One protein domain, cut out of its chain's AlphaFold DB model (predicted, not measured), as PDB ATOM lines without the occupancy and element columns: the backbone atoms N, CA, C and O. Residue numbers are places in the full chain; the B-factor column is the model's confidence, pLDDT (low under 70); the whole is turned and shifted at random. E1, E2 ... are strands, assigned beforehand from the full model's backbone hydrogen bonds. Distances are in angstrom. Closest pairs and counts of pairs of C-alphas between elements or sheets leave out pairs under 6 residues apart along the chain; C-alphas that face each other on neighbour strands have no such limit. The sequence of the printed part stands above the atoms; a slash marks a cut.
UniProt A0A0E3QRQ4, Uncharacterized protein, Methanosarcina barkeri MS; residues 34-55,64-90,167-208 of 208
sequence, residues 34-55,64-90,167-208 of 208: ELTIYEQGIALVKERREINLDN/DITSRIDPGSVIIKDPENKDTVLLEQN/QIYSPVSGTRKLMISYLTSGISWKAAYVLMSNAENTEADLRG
ATOM      1  N   GLU A  34      19.478   4.082  13.278       93.38
ATOM      2  CA  GLU A  34      18.670   2.943  13.704       93.38
ATOM      3  C   GLU A  34      17.189   3.270  13.477       93.38
ATOM      4  O   GLU A  34      16.709   4.347  13.839       93.38
ATOM      5  N   LEU A  35      16.451   2.322  12.901       92.25
ATOM      6  CA  LEU A  35      15.017   2.442  12.659       92.25
ATOM      7  C   LEU A  35      14.296   1.265  13.317       92.25
ATOM      8  O   LEU A  35      14.596   0.108  13.035       92.25
ATOM      9  N   THR A  36      13.333   1.554  14.186       94.00
ATOM     10  CA  THR A  36      12.413   0.558  14.753       94.00
ATOM     11  C   THR A  36      11.012   0.864  14.253       94.00
ATOM     12  O   THR A  36      10.489   1.937  14.537       94.00
ATOM     13  N   ILE A  37      10.405  -0.055  13.505       92.56
ATOM     14  CA  ILE A  37       9.067   0.137  12.939       92.56
ATOM     15  C   ILE A  37       8.057  -0.599  13.822       92.56
ATOM     16  O   ILE A  37       8.190  -1.799  14.057       92.56
ATOM     17  N   TYR A  38       7.060   0.123  14.317       88.19
ATOM     18  CA  TYR A  38       5.958  -0.425  15.097       88.19
ATOM     19  C   TYR A  38       4.760  -0.738  14.199       88.19
ATOM     20  O   TYR A  38       4.677  -0.331  13.038       88.19
ATOM     21  N   GLU A  39       3.799  -1.453  14.772       76.38
ATOM     22  CA  GLU A  39       2.464  -1.571  14.194       76.38
ATOM     23  C   GLU A  39       1.804  -0.184  14.047       76.38
ATOM     24  O   GLU A  39       2.204   0.788  14.685       76.38
ATOM     25  N   GLN A  40       0.778  -0.083  13.196       84.00
ATOM     26  CA  GLN A  40      -0.008   1.150  12.971       84.00
ATOM     27  C   GLN A  40       0.743   2.307  12.283       84.00
ATOM     28  O   GLN A  40       0.280   3.446  12.290       84.00
ATOM     29  N   GLY A  41       1.866   2.029  11.619       87.38
ATOM     30  CA  GLY A  41       2.517   3.007  10.747       87.38
ATOM     31  C   GLY A  41       3.409   4.022  11.472       87.38
ATOM     32  O   GLY A  41       3.722   5.064  10.890       87.38
ATOM     33  N   ILE A  42       3.781   3.751  12.728       92.94
ATOM     34  CA  ILE A  42       4.695   4.567  13.539       92.94
ATOM     35  C   ILE A  42       6.083   3.925  13.513       92.94
ATOM     36  O   ILE A  42       6.215   2.711  13.632       92.94
ATOM     37  N   ALA A  43       7.135   4.733  13.429       95.00
ATOM     38  CA  ALA A  43       8.508   4.276  13.588       95.00
ATOM     39  C   ALA A  43       9.288   5.180  14.547       95.00
ATOM     40  O   ALA A  43       9.099   6.395  14.559       95.00
ATOM     41  N   LEU A  44      10.183   4.585  15.333       95.06
ATOM     42  CA  LEU A  44      11.210   5.279  16.101       95.06
ATOM     43  C   LEU A  44      12.481   5.353  15.263       95.06
ATOM     44  O   LEU A  44      13.052   4.325  14.893       95.06
ATOM     45  N   VAL A  45      12.932   6.573  15.015       94.69
ATOM     46  CA  VAL A  45      14.238   6.860  14.433       94.69
ATOM     47  C   VAL A  45      15.196   7.191  15.566       94.69
ATOM     48  O   VAL A  45      14.849   7.947  16.474       94.69
ATOM     49  N   LYS A  46      16.405   6.638  15.517       95.19
ATOM     50  CA  LYS A  46      17.543   7.116  16.300       95.19
ATOM     51  C   LYS A  46      18.684   7.388  15.344       95.19
ATOM     52  O   LYS A  46      19.098   6.489  14.620       95.19
ATOM     53  N   GLU A  47      19.205   8.599  15.355       94.19
ATOM     54  CA  GLU A  47      20.358   8.967  14.547       94.19
ATOM     55  C   GLU A  47      21.448   9.630  15.389       94.19
ATOM     56  O   GLU A  47      21.202  10.104  16.502       94.19
ATOM     57  N   ARG A  48      22.673   9.644  14.867       94.25
ATOM     58  CA  ARG A  48      23.795  10.374  15.457       94.25
ATOM     59  C   ARG A  48      24.241  11.479  14.512       94.25
ATOM     60  O   ARG A  48      24.590  11.197  13.370       94.25
ATOM     61  N   ARG A  49      24.281  12.720  15.001       92.38
ATOM     62  CA  ARG A  49      24.696  13.890  14.218       92.38
ATOM     63  C   ARG A  49      25.819  14.643  14.914       92.38
ATOM     64  O   ARG A  49      25.769  14.879  16.118       92.38
ATOM     65  N   GLU A  50      26.826  15.020  14.139       94.38
ATOM     66  CA  GLU A  50      27.889  15.908  14.599       94.38
ATOM     67  C   GLU A  50      27.387  17.350  14.607       94.38
ATOM     68  O   GLU A  50      26.901  17.861  13.597       94.38
ATOM     69  N   ILE A  51      27.464  17.992  15.769       94.44
ATOM     70  CA  ILE A  51      27.028  19.369  15.990       94.44
ATOM     71  C   ILE A  51      28.157  20.095  16.715       94.44
ATOM     72  O   ILE A  51      28.656  19.628  17.737       94.44
ATOM     73  N   ASN A  52      28.569  21.241  16.178       95.94
ATOM     74  CA  ASN A  52      29.511  22.124  16.856       95.94
ATOM     75  C   ASN A  52      28.762  22.900  17.936       95.94
ATOM     76  O   ASN A  52      27.785  23.582  17.630       95.94
ATOM     77  N   LEU A  53      29.216  22.769  19.179       96.62
ATOM     78  CA  LEU A  53      28.684  23.495  20.324       96.62
ATOM     79  C   LEU A  53      29.800  24.330  20.940       96.62
ATOM     80  O   LEU A  53      30.938  23.876  21.037       96.62
ATOM     81  N   ASP A  54      29.462  25.526  21.386       97.50
ATOM     82  CA  ASP A  54      30.264  26.330  22.294       97.50
ATOM     83  C   ASP A  54      29.848  26.056  23.747       97.50
ATOM     84  O   ASP A  54      28.735  25.598  24.024       97.50
ATOM     85  N   ASN A  55      30.733  26.352  24.699       96.62
ATOM     86  CA  ASN A  55      30.364  26.401  26.109       96.62
ATOM     87  C   ASN A  55      29.265  27.459  26.325       96.62
ATOM     88  O   ASN A  55      29.408  28.610  25.914       96.62
ATOM     89  N   ASP A  64      16.834  18.419   7.377       83.56
ATOM     90  CA  ASP A  64      16.804  17.122   6.687       83.56
ATOM     91  C   ASP A  64      16.074  16.049   7.500       83.56
ATOM     92  O   ASP A  64      16.452  14.883   7.545       83.56
ATOM     93  N   ILE A  65      14.986  16.487   8.133       84.44
ATOM     94  CA  ILE A  65      14.039  15.646   8.854       84.44
ATOM     95  C   ILE A  65      12.816  15.352   7.990       84.44
ATOM     96  O   ILE A  65      12.480  16.075   7.050       84.44
ATOM     97  N   THR A  66      12.128  14.269   8.324       82.69
ATOM     98  CA  THR A  66      10.840  13.922   7.722       82.69
ATOM     99  C   THR A  66       9.766  14.935   8.112       82.69
ATOM    100  O   THR A  66       9.688  15.367   9.256       82.69
ATOM    101  N   SER A  67       8.881  15.269   7.174       82.69
ATOM    102  CA  SER A  67       7.683  16.081   7.428       82.69
ATOM    103  C   SER A  67       6.681  15.427   8.379       82.69
ATOM    104  O   SER A  67       5.792  16.094   8.899       82.69
ATOM    105  N   ARG A  68       6.801  14.110   8.571       88.19
ATOM    106  CA  ARG A  68       5.933  13.295   9.428       88.19
ATOM    107  C   ARG A  68       6.508  13.065  10.823       88.19
ATOM    108  O   ARG A  68       5.992  12.206  11.541       88.19
ATOM    109  N   ILE A  69       7.578  13.784  11.169       90.25
ATOM    110  CA  ILE A  69       8.156  13.778  12.509       90.25
ATOM    111  C   ILE A  69       7.098  14.225  13.516       90.25
ATOM    112  O   ILE A  69       6.332  15.146  13.239       90.25
ATOM    113  N   ASP A  70       7.056  13.571  14.671       91.50
ATOM    114  CA  ASP A  70       6.352  14.072  15.845       91.50
ATOM    115  C   ASP A  70       7.322  14.958  16.643       91.50
ATOM    116  O   ASP A  70       8.225  14.430  17.305       91.50
ATOM    117  N   PRO A  71       7.172  16.295  16.612       89.44
ATOM    118  CA  PRO A  71       8.090  17.194  17.298       89.44
ATOM    119  C   PRO A  71       8.096  16.974  18.813       89.44
ATOM    120  O   PRO A  71       9.137  17.119  19.446       89.44
ATOM    121  N   GLY A  72       6.961  16.580  19.403       89.69
ATOM    122  CA  GLY A  72       6.845  16.349  20.845       89.69
ATOM    123  C   GLY A  72       7.611  15.117  21.332       89.69
ATOM    124  O   GLY A  72       7.839  14.966  22.528       89.69
ATOM    125  N   SER A  73       8.032  14.250  20.411       93.56
ATOM    126  CA  SER A  73       8.770  13.021  20.711       93.56
ATOM    127  C   SER A  73      10.294  13.170  20.651       93.56
ATOM    128  O   SER A  73      11.013  12.217  20.958       93.56
ATOM    129  N   VAL A  74      10.794  14.332  20.219       93.88
ATOM    130  CA  VAL A  74      12.223  14.550  19.986       93.88
ATOM    131  C   VAL A  74      12.982  14.543  21.308       93.88
ATOM    132  O   VAL A  74      12.696  15.304  22.229       93.88
ATOM    133  N   ILE A  75      13.998  13.691  21.378       93.56
ATOM    134  CA  ILE A  75      14.919  13.583  22.505       93.56
ATOM    135  C   ILE A  75      16.339  13.714  21.966       93.56
ATOM    136  O   ILE A  75      16.712  13.032  21.011       93.56
ATOM    137  N   ILE A  76      17.142  14.548  22.624       94.06
ATOM    138  CA  ILE A  76      18.558  14.749  22.315       94.06
ATOM    139  C   ILE A  76      19.379  14.308  23.518       94.06
ATOM    140  O   ILE A  76      19.050  14.628  24.660       94.06
ATOM    141  N   LYS A  77      20.452  13.564  23.263       94.31
ATOM    142  CA  LYS A  77      21.425  13.157  24.275       94.31
ATOM    143  C   LYS A  77      22.827  13.322  23.725       94.31
ATOM    144  O   LYS A  77      23.096  12.907  22.605       94.31
ATOM    145  N   ASP A  78      23.730  13.847  24.532       95.06
ATOM    146  CA  ASP A  78      25.162  13.752  24.277       95.06
ATOM    147  C   ASP A  78      25.688  12.480  24.981       95.06
ATOM    148  O   ASP A  78      25.639  12.393  26.211       95.06
ATOM    149  N   PRO A  79      26.135  11.447  24.237       92.06
ATOM    150  CA  PRO A  79      26.628  10.202  24.833       92.06
ATOM    151  C   PRO A  79      27.886  10.383  25.688       92.06
ATOM    152  O   PRO A  79      28.162   9.556  26.557       92.06
ATOM    153  N   GLU A  80      28.654  11.439  25.435       91.94
ATOM    154  CA  GLU A  80      29.924  11.725  26.092       91.94
ATOM    155  C   GLU A  80      29.775  12.728  27.249       91.94
ATOM    156  O   GLU A  80      30.654  12.791  28.106       91.94
ATOM    157  N   ASN A  81      28.688  13.508  27.303       89.44
ATOM    158  CA  ASN A  81      28.449  14.486  28.366       89.44
ATOM    159  C   ASN A  81      26.970  14.562  28.774       89.44
ATOM    160  O   ASN A  81      26.117  15.006  28.017       89.44
ATOM    161  N   LYS A  82      26.660  14.174  30.012       90.69
ATOM    162  CA  LYS A  82      25.276  14.134  30.511       90.69
ATOM    163  C   LYS A  82      24.694  15.508  30.855       90.69
ATOM    164  O   LYS A  82      23.481  15.600  31.012       90.69
ATOM    165  N   ASP A  83      25.532  16.534  30.958       93.25
ATOM    166  CA  ASP A  83      25.119  17.888  31.335       93.25
ATOM    167  C   ASP A  83      24.759  18.749  30.109       93.25
ATOM    168  O   ASP A  83      24.325  19.891  30.258       93.25
ATOM    169  N   THR A  84      24.904  18.210  28.891       94.31
ATOM    170  CA  THR A  84      24.350  18.813  27.672       94.31
ATOM    171  C   THR A  84      22.832  18.633  27.671       94.31
ATOM    172  O   THR A  84      22.334  17.504  27.647       94.31
ATOM    173  N   VAL A  85      22.082  19.737  27.669       94.19
ATOM    174  CA  VAL A  85      20.616  19.717  27.794       94.19
ATOM    175  C   VAL A  85      19.934  20.536  26.705       94.19
ATOM    176  O   VAL A  85      20.374  21.630  26.349       94.19
ATOM    177  N   LEU A  86      18.825  20.008  26.189       94.44
ATOM    178  CA  LEU A  86      17.906  20.748  25.332       94.44
ATOM    179  C   LEU A  86      17.062  21.673  26.218       94.44
ATOM    180  O   LEU A  86      16.277  21.198  27.035       94.44
ATOM    181  N   LEU A  87      17.256  22.979  26.070       94.38
ATOM    182  CA  LEU A  87      16.529  24.006  26.815       94.38
ATOM    183  C   LEU A  87      15.195  24.336  26.150       94.38
ATOM    184  O   LEU A  87      14.168  24.427  26.816       94.38
ATOM    185  N   GLU A  88      15.219  24.512  24.830       93.38
ATOM    186  CA  GLU A  88      14.055  24.913  24.048       93.38
ATOM    187  C   GLU A  88      14.061  24.207  22.697       93.38
ATOM    188  O   GLU A  88      15.114  23.997  22.090       93.38
ATOM    189  N   GLN A  89      12.866  23.881  22.212       91.50
ATOM    190  CA  GLN A  89      12.650  23.394  20.864       91.50
ATOM    191  C   GLN A  89      11.498  24.149  20.215       91.50
ATOM    192  O   GLN A  89      10.384  24.164  20.733       91.50
ATOM    193  N   ASN A  90      11.755  24.667  19.019       87.31
ATOM    194  CA  ASN A  90      10.750  25.221  18.133       87.31
ATOM    195  C   ASN A  90      10.696  24.399  16.835       87.31
ATOM    196  O   ASN A  90      11.728  24.155  16.210       87.31
ATOM    197  N   GLN A 167      17.490  25.412  21.284       96.69
ATOM    198  CA  GLN A 167      18.448  25.980  22.226       96.69
ATOM    199  C   GLN A 167      19.048  24.849  23.050       96.69
ATOM    200  O   GLN A 167      18.339  24.175  23.795       96.69
ATOM    201  N   ILE A 168      20.352  24.634  22.916       96.44
ATOM    202  CA  ILE A 168      21.080  23.572  23.615       96.44
ATOM    203  C   ILE A 168      22.103  24.220  24.538       96.44
ATOM    204  O   ILE A 168      22.954  24.984  24.087       96.44
ATOM    205  N   TYR A 169      22.052  23.899  25.825       97.00
ATOM    206  CA  TYR A 169      23.155  24.204  26.727       97.00
ATOM    207  C   TYR A 169      24.218  23.111  26.627       97.00
ATOM    208  O   TYR A 169      23.889  21.928  26.715       97.00
ATOM    209  N   SER A 170      25.481  23.508  26.486       97.00
ATOM    210  CA  SER A 170      26.640  22.621  26.548       97.00
ATOM    211  C   SER A 170      27.651  23.145  27.570       97.00
ATOM    212  O   SER A 170      28.016  24.318  27.523       97.00
ATOM    213  N   PRO A 171      28.178  22.307  28.475       95.06
ATOM    214  CA  PRO A 171      29.248  22.705  29.392       95.06
ATOM    215  C   PRO A 171      30.635  22.717  28.723       95.06
ATOM    216  O   PRO A 171      31.621  23.080  29.360       95.06
ATOM    217  N   VAL A 172      30.752  22.300  27.459       94.12
ATOM    218  CA  VAL A 172      32.027  22.184  26.735       94.12
ATOM    219  C   VAL A 172      31.912  22.741  25.319       94.12
ATOM    220  O   VAL A 172      30.840  22.691  24.719       94.12
ATOM    221  N   SER A 173      33.028  23.232  24.781       96.25
ATOM    222  CA  SER A 173      33.138  23.605  23.367       96.25
ATOM    223  C   SER A 173      33.679  22.446  22.523       96.25
ATOM    224  O   SER A 173      34.503  21.663  22.996       96.25
ATOM    225  N   GLY A 174      33.273  22.378  21.257       95.44
ATOM    226  CA  GLY A 174      33.786  21.447  20.253       95.44
ATOM    227  C   GLY A 174      32.693  20.724  19.467       95.44
ATOM    228  O   GLY A 174      31.497  20.887  19.710       95.44
ATOM    229  N   THR A 175      33.114  19.900  18.508       95.75
ATOM    230  CA  THR A 175      32.215  19.006  17.769       95.75
ATOM    231  C   THR A 175      31.755  17.875  18.682       95.75
ATOM    232  O   THR A 175      32.571  17.149  19.249       95.75
ATOM    233  N   ARG A 176      30.440  17.721  18.829       93.69
ATOM    234  CA  ARG A 176      29.804  16.687  19.649       93.69
ATOM    235  C   ARG A 176      28.953  15.796  18.762       93.69
ATOM    236  O   ARG A 176      28.161  16.292  17.963       93.69
ATOM    237  N   LYS A 177      29.078  14.480  18.921       94.50
ATOM    238  CA  LYS A 177      28.222  13.514  18.227       94.50
ATOM    239  C   LYS A 177      26.965  13.259  19.055       94.50
ATOM    240  O   LYS A 177      26.912  12.328  19.857       94.50
ATOM    241  N   LEU A 178      25.965  14.120  18.885       94.94
ATOM    242  CA  LEU A 178      24.701  14.008  19.607       94.94
ATOM    243  C   LEU A 178      23.885  12.837  19.060       94.94
ATOM    244  O   LEU A 178      23.858  12.590  17.857       94.94
ATOM    245  N   MET A 179      23.207  12.124  19.952       95.31
ATOM    246  CA  MET A 179      22.198  11.128  19.622       95.31
ATOM    247  C   MET A 179      20.824  11.792  19.663       95.31
ATOM    248  O   MET A 179      20.419  12.327  20.696       95.31
ATOM    249  N   ILE A 180      20.109  11.726  18.548       95.19
ATOM    250  CA  ILE A 180      18.773  12.282  18.376       95.19
ATOM    251  C   ILE A 180      17.813  11.119  18.165       95.19
ATOM    252  O   ILE A 180      18.081  10.229  17.362       95.19
ATOM    253  N   SER A 181      16.698  11.103  18.886       95.31
ATOM    254  CA  SER A 181      15.650  10.106  18.693       95.31
ATOM    255  C   SER A 181      14.280  10.749  18.616       95.31
ATOM    256  O   SER A 181      13.996  11.647  19.404       95.31
ATOM    257  N   TYR A 182      13.442  10.278  17.700       94.88
ATOM    258  CA  TYR A 182      12.103  10.816  17.475       94.88
ATOM    259  C   TYR A 182      11.181   9.775  16.839       94.88
ATOM    260  O   TYR A 182      11.625   8.814  16.207       94.88
ATOM    261  N   LEU A 183       9.878   9.980  16.991       94.94
ATOM    262  CA  LEU A 183       8.839   9.228  16.306       94.94
ATOM    263  C   LEU A 183       8.512   9.881  14.959       94.94
ATOM    264  O   LEU A 183       8.497  11.103  14.818       94.94
ATOM    265  N   THR A 184       8.228   9.053  13.960       94.31
ATOM    266  CA  THR A 184       7.674   9.467  12.668       94.31
ATOM    267  C   THR A 184       6.515   8.560  12.291       94.31
ATOM    268  O   THR A 184       6.493   7.381  12.643       94.31
ATOM    269  N   SER A 185       5.565   9.095  11.530       92.69
ATOM    270  CA  SER A 185       4.470   8.314  10.946       92.69
ATOM    271  C   SER A 185       4.707   7.990   9.466       92.69
ATOM    272  O   SER A 185       5.581   8.568   8.814       92.69
ATOM    273  N   GLY A 186       3.894   7.081   8.920       88.94
ATOM    274  CA  GLY A 186       3.852   6.750   7.492       88.94
ATOM    275  C   GLY A 186       4.779   5.614   7.063       88.94
ATOM    276  O   GLY A 186       4.942   5.409   5.864       88.94
ATOM    277  N   ILE A 187       5.370   4.881   8.011       89.19
ATOM    278  CA  ILE A 187       6.225   3.722   7.734       89.19
ATOM    279  C   ILE A 187       5.542   2.483   8.300       89.19
ATOM    280  O   ILE A 187       5.369   2.377   9.510       89.19
ATOM    281  N   SER A 188       5.169   1.545   7.436       88.38
ATOM    282  CA  SER A 188       4.629   0.243   7.825       88.38
ATOM    283  C   SER A 188       5.524  -0.879   7.313       88.38
ATOM    284  O   SER A 188       6.220  -0.739   6.309       88.38
ATOM    285  N   TRP A 189       5.485  -2.012   8.003       86.00
ATOM    286  CA  TRP A 189       6.134  -3.242   7.573       86.00
ATOM    287  C   TRP A 189       5.111  -4.376   7.582       86.00
ATOM    288  O   TRP A 189       4.068  -4.294   8.228       86.00
ATOM    289  N   LYS A 190       5.391  -5.427   6.818       86.00
ATOM    290  CA  LYS A 190       4.603  -6.655   6.809       86.00
ATOM    291  C   LYS A 190       5.564  -7.814   6.620       86.00
ATOM    292  O   LYS A 190       6.309  -7.815   5.644       86.00
ATOM    293  N   ALA A 191       5.517  -8.793   7.514       85.88
ATOM    294  CA  ALA A 191       6.181 -10.071   7.301       85.88
ATOM    295  C   ALA A 191       5.149 -11.137   6.930       85.88
ATOM    296  O   ALA A 191       4.028 -11.151   7.444       85.88
ATOM    297  N   ALA A 192       5.526 -12.014   6.009       87.38
ATOM    298  CA  ALA A 192       4.748 -13.183   5.645       87.38
ATOM    299  C   ALA A 192       5.642 -14.400   5.847       87.38
ATOM    300  O   ALA A 192       6.729 -14.454   5.284       87.38
ATOM    301  N   TYR A 193       5.173 -15.355   6.642       88.25
ATOM    302  CA  TYR A 193       5.895 -16.591   6.898       88.25
ATOM    303  C   TYR A 193       5.064 -17.783   6.445       88.25
ATOM    304  O   TYR A 193       3.842 -17.799   6.614       88.25
ATOM    305  N   VAL A 194       5.733 -18.790   5.895       92.19
ATOM    306  CA  VAL A 194       5.139 -20.082   5.556       92.19
ATOM    307  C   VAL A 194       5.807 -21.143   6.415       92.19
ATOM    308  O   VAL A 194       7.027 -21.300   6.385       92.19
ATOM    309  N   LEU A 195       4.993 -21.871   7.178       92.69
ATOM    310  CA  LEU A 195       5.429 -23.049   7.913       92.69
ATOM    311  C   LEU A 195       5.245 -24.276   7.022       92.69
ATOM    312  O   LEU A 195       4.145 -24.527   6.528       92.69
ATOM    313  N   MET A 196       6.309 -25.044   6.835       91.44
ATOM    314  CA  MET A 196       6.265 -26.324   6.136       91.44
ATOM    315  C   MET A 196       6.566 -27.437   7.136       91.44
ATOM    316  O   MET A 196       7.633 -27.417   7.743       91.44
ATOM    317  N   SER A 197       5.654 -28.396   7.309       95.00
ATOM    318  CA  SER A 197       5.896 -29.593   8.122       95.00
ATOM    319  C   SER A 197       6.301 -30.790   7.265       95.00
ATOM    320  O   SER A 197       5.969 -30.876   6.078       95.00
ATOM    321  N   ASN A 198       7.023 -31.732   7.874       94.50
ATOM    322  CA  ASN A 198       7.206 -33.056   7.289       94.50
ATOM    323  C   ASN A 198       5.896 -33.872   7.369       94.50
ATOM    324  O   ASN A 198       4.979 -33.543   8.121       94.50
ATOM    325  N   ALA A 199       5.800 -34.952   6.588       91.81
ATOM    326  CA  ALA A 199       4.573 -35.753   6.484       91.81
ATOM    327  C   ALA A 199       4.095 -36.333   7.829       91.81
ATOM    328  O   ALA A 199       2.900 -36.548   8.019       91.81
ATOM    329  N   GLU A 200       5.020 -36.564   8.762       94.19
ATOM    330  CA  GLU A 200       4.723 -37.135  10.079       94.19
ATOM    331  C   GLU A 200       4.446 -36.075  11.160       94.19
ATOM    332  O   GLU A 200       4.144 -36.427  12.297       94.19
ATOM    333  N   ASN A 201       4.496 -34.782  10.815       86.94
ATOM    334  CA  ASN A 201       4.324 -33.644  11.727       86.94
ATOM    335  C   ASN A 201       5.281 -33.641  12.934       86.94
ATOM    336  O   ASN A 201       4.927 -33.176  14.017       86.94
ATOM    337  N   THR A 202       6.498 -34.151  12.757       94.44
ATOM    338  CA  THR A 202       7.547 -34.191  13.789       94.44
ATOM    339  C   THR A 202       8.608 -33.108  13.603       94.44
ATOM    340  O   THR A 202       9.294 -32.751  14.558       94.44
ATOM    341  N   GLU A 203       8.714 -32.550  12.397       93.56
ATOM    342  CA  GLU A 203       9.648 -31.481  12.048       93.56
ATOM    343  C   GLU A 203       8.921 -30.392  11.260       93.56
ATOM    344  O   GLU A 203       8.008 -30.679  10.477       93.56
ATOM    345  N   ALA A 204       9.339 -29.142  11.444       91.25
ATOM    346  CA  ALA A 204       8.849 -28.027  10.653       91.25
ATOM    347  C   ALA A 204       9.951 -26.996  10.384       91.25
ATOM    348  O   ALA A 204      10.816 -26.764  11.228       91.25
ATOM    349  N   ASP A 205       9.879 -26.374   9.209       91.56
ATOM    350  CA  ASP A 205      10.743 -25.282   8.760       91.56
ATOM    351  C   ASP A 205       9.899 -24.018   8.569       91.56
ATOM    352  O   ASP A 205       8.794 -24.071   8.015       91.56
ATOM    353  N   LEU A 206      10.412 -22.880   9.033       91.50
ATOM    354  CA  LEU A 206       9.757 -21.585   8.884       91.50
ATOM    355  C   LEU A 206      10.517 -20.771   7.844       91.50
ATOM    356  O   LEU A 206      11.675 -20.417   8.045       91.50
ATOM    357  N   ARG A 207       9.838 -20.434   6.749       84.50
ATOM    358  CA  ARG A 207      10.398 -19.608   5.675       84.50
ATOM    359  C   ARG A 207       9.729 -18.245   5.665       84.50
ATOM    360  O   ARG A 207       8.513 -18.169   5.825       84.50
ATOM    361  N   GLY A 208      10.511 -17.191   5.465       75.69
ATOM    362  CA  GLY A 208      10.066 -15.800   5.357       75.69
ATOM    363  C   GLY A 208      11.085 -14.954   4.619       75.69
ATOM    364  O   GLY A 208      12.222 -15.448   4.437       75.69
TER     365      GLY A 208
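AT A GLANCE: This is residues 34 to 55, 64 to 90 and 167 to 208 of the 208 residues of an uncharacterized protein of Methanosarcina barkeri MS (UniProt A0A0E3QRQ4). A twisted, curled four-stranded sheet, built along the two long strands E2 and E6, has a small pair of strands, E4 and E5, at one end. Far off past its other end, reached by the stretch 186 to 193, is a separate hairpin, E7 and E8, whose tip, residues 198 to 203, sticks out. The printed part has 91 residues with eight named strands, E1 to E8 in chain order, and no named helix: all strand. The large sheet runs E1, E2, E6, E3, all antiparallel. The whole is an extended rod, radius of gyration of the C-alphas 20.9 A, spanning 70 by 27 by 18 A.

HOW THE PARTS SIT: Start at E1, residues 34 to 37, an edge strand in a hairpin with E2, residues 42 to 53; N 34 and O 46 are 2.8 A apart. E2 bends by 59 degrees at residue 50. E6, residues 174 to 185, is its antiparallel neighbour at 161 degrees, with N 43 and O 184 at 2.8 A. Beside residues 178 to 181 of E6, look for its antiparallel neighbour E3, residues 75 to 77, the other edge strand: N 75 and O 181 are 2.8 A apart. E4, residues 85 to 90, pairs antiparallel with E5, residues 167 to 170, with N 87 and O 167 at 2.8 A. The closest C-alphas of E3 and E4, Ile 76 and Leu 86, are 6.7 A apart. In the hairpin of E7, residues 194 to 197, and E8, residues 204 to 207, N 194 and O 207 are 2.8 A apart; E6 and E7 are apart.

IN THESE COORDINATES: Find C-alpha 34 at (18.670, 2.943, 13.704), where E1 begins. E2 covers 31.3 A, E4 14.9 A and E6 33.4 A, ending at C-alpha 185, (4.470, 8.314, 10.946). E8 ends at C-alpha 207, (10.398, -19.608, 5.675).

THE WHOLE: The farthest C-alphas, Asn 55 and Glu 200, are 70.4 A apart. Cuts leave 25.4 A between C-alphas 55 and 64 and 8.8 A between 90 and 167. Of the links printed whole, none is long. No printed residue is under 70 in pLDDT.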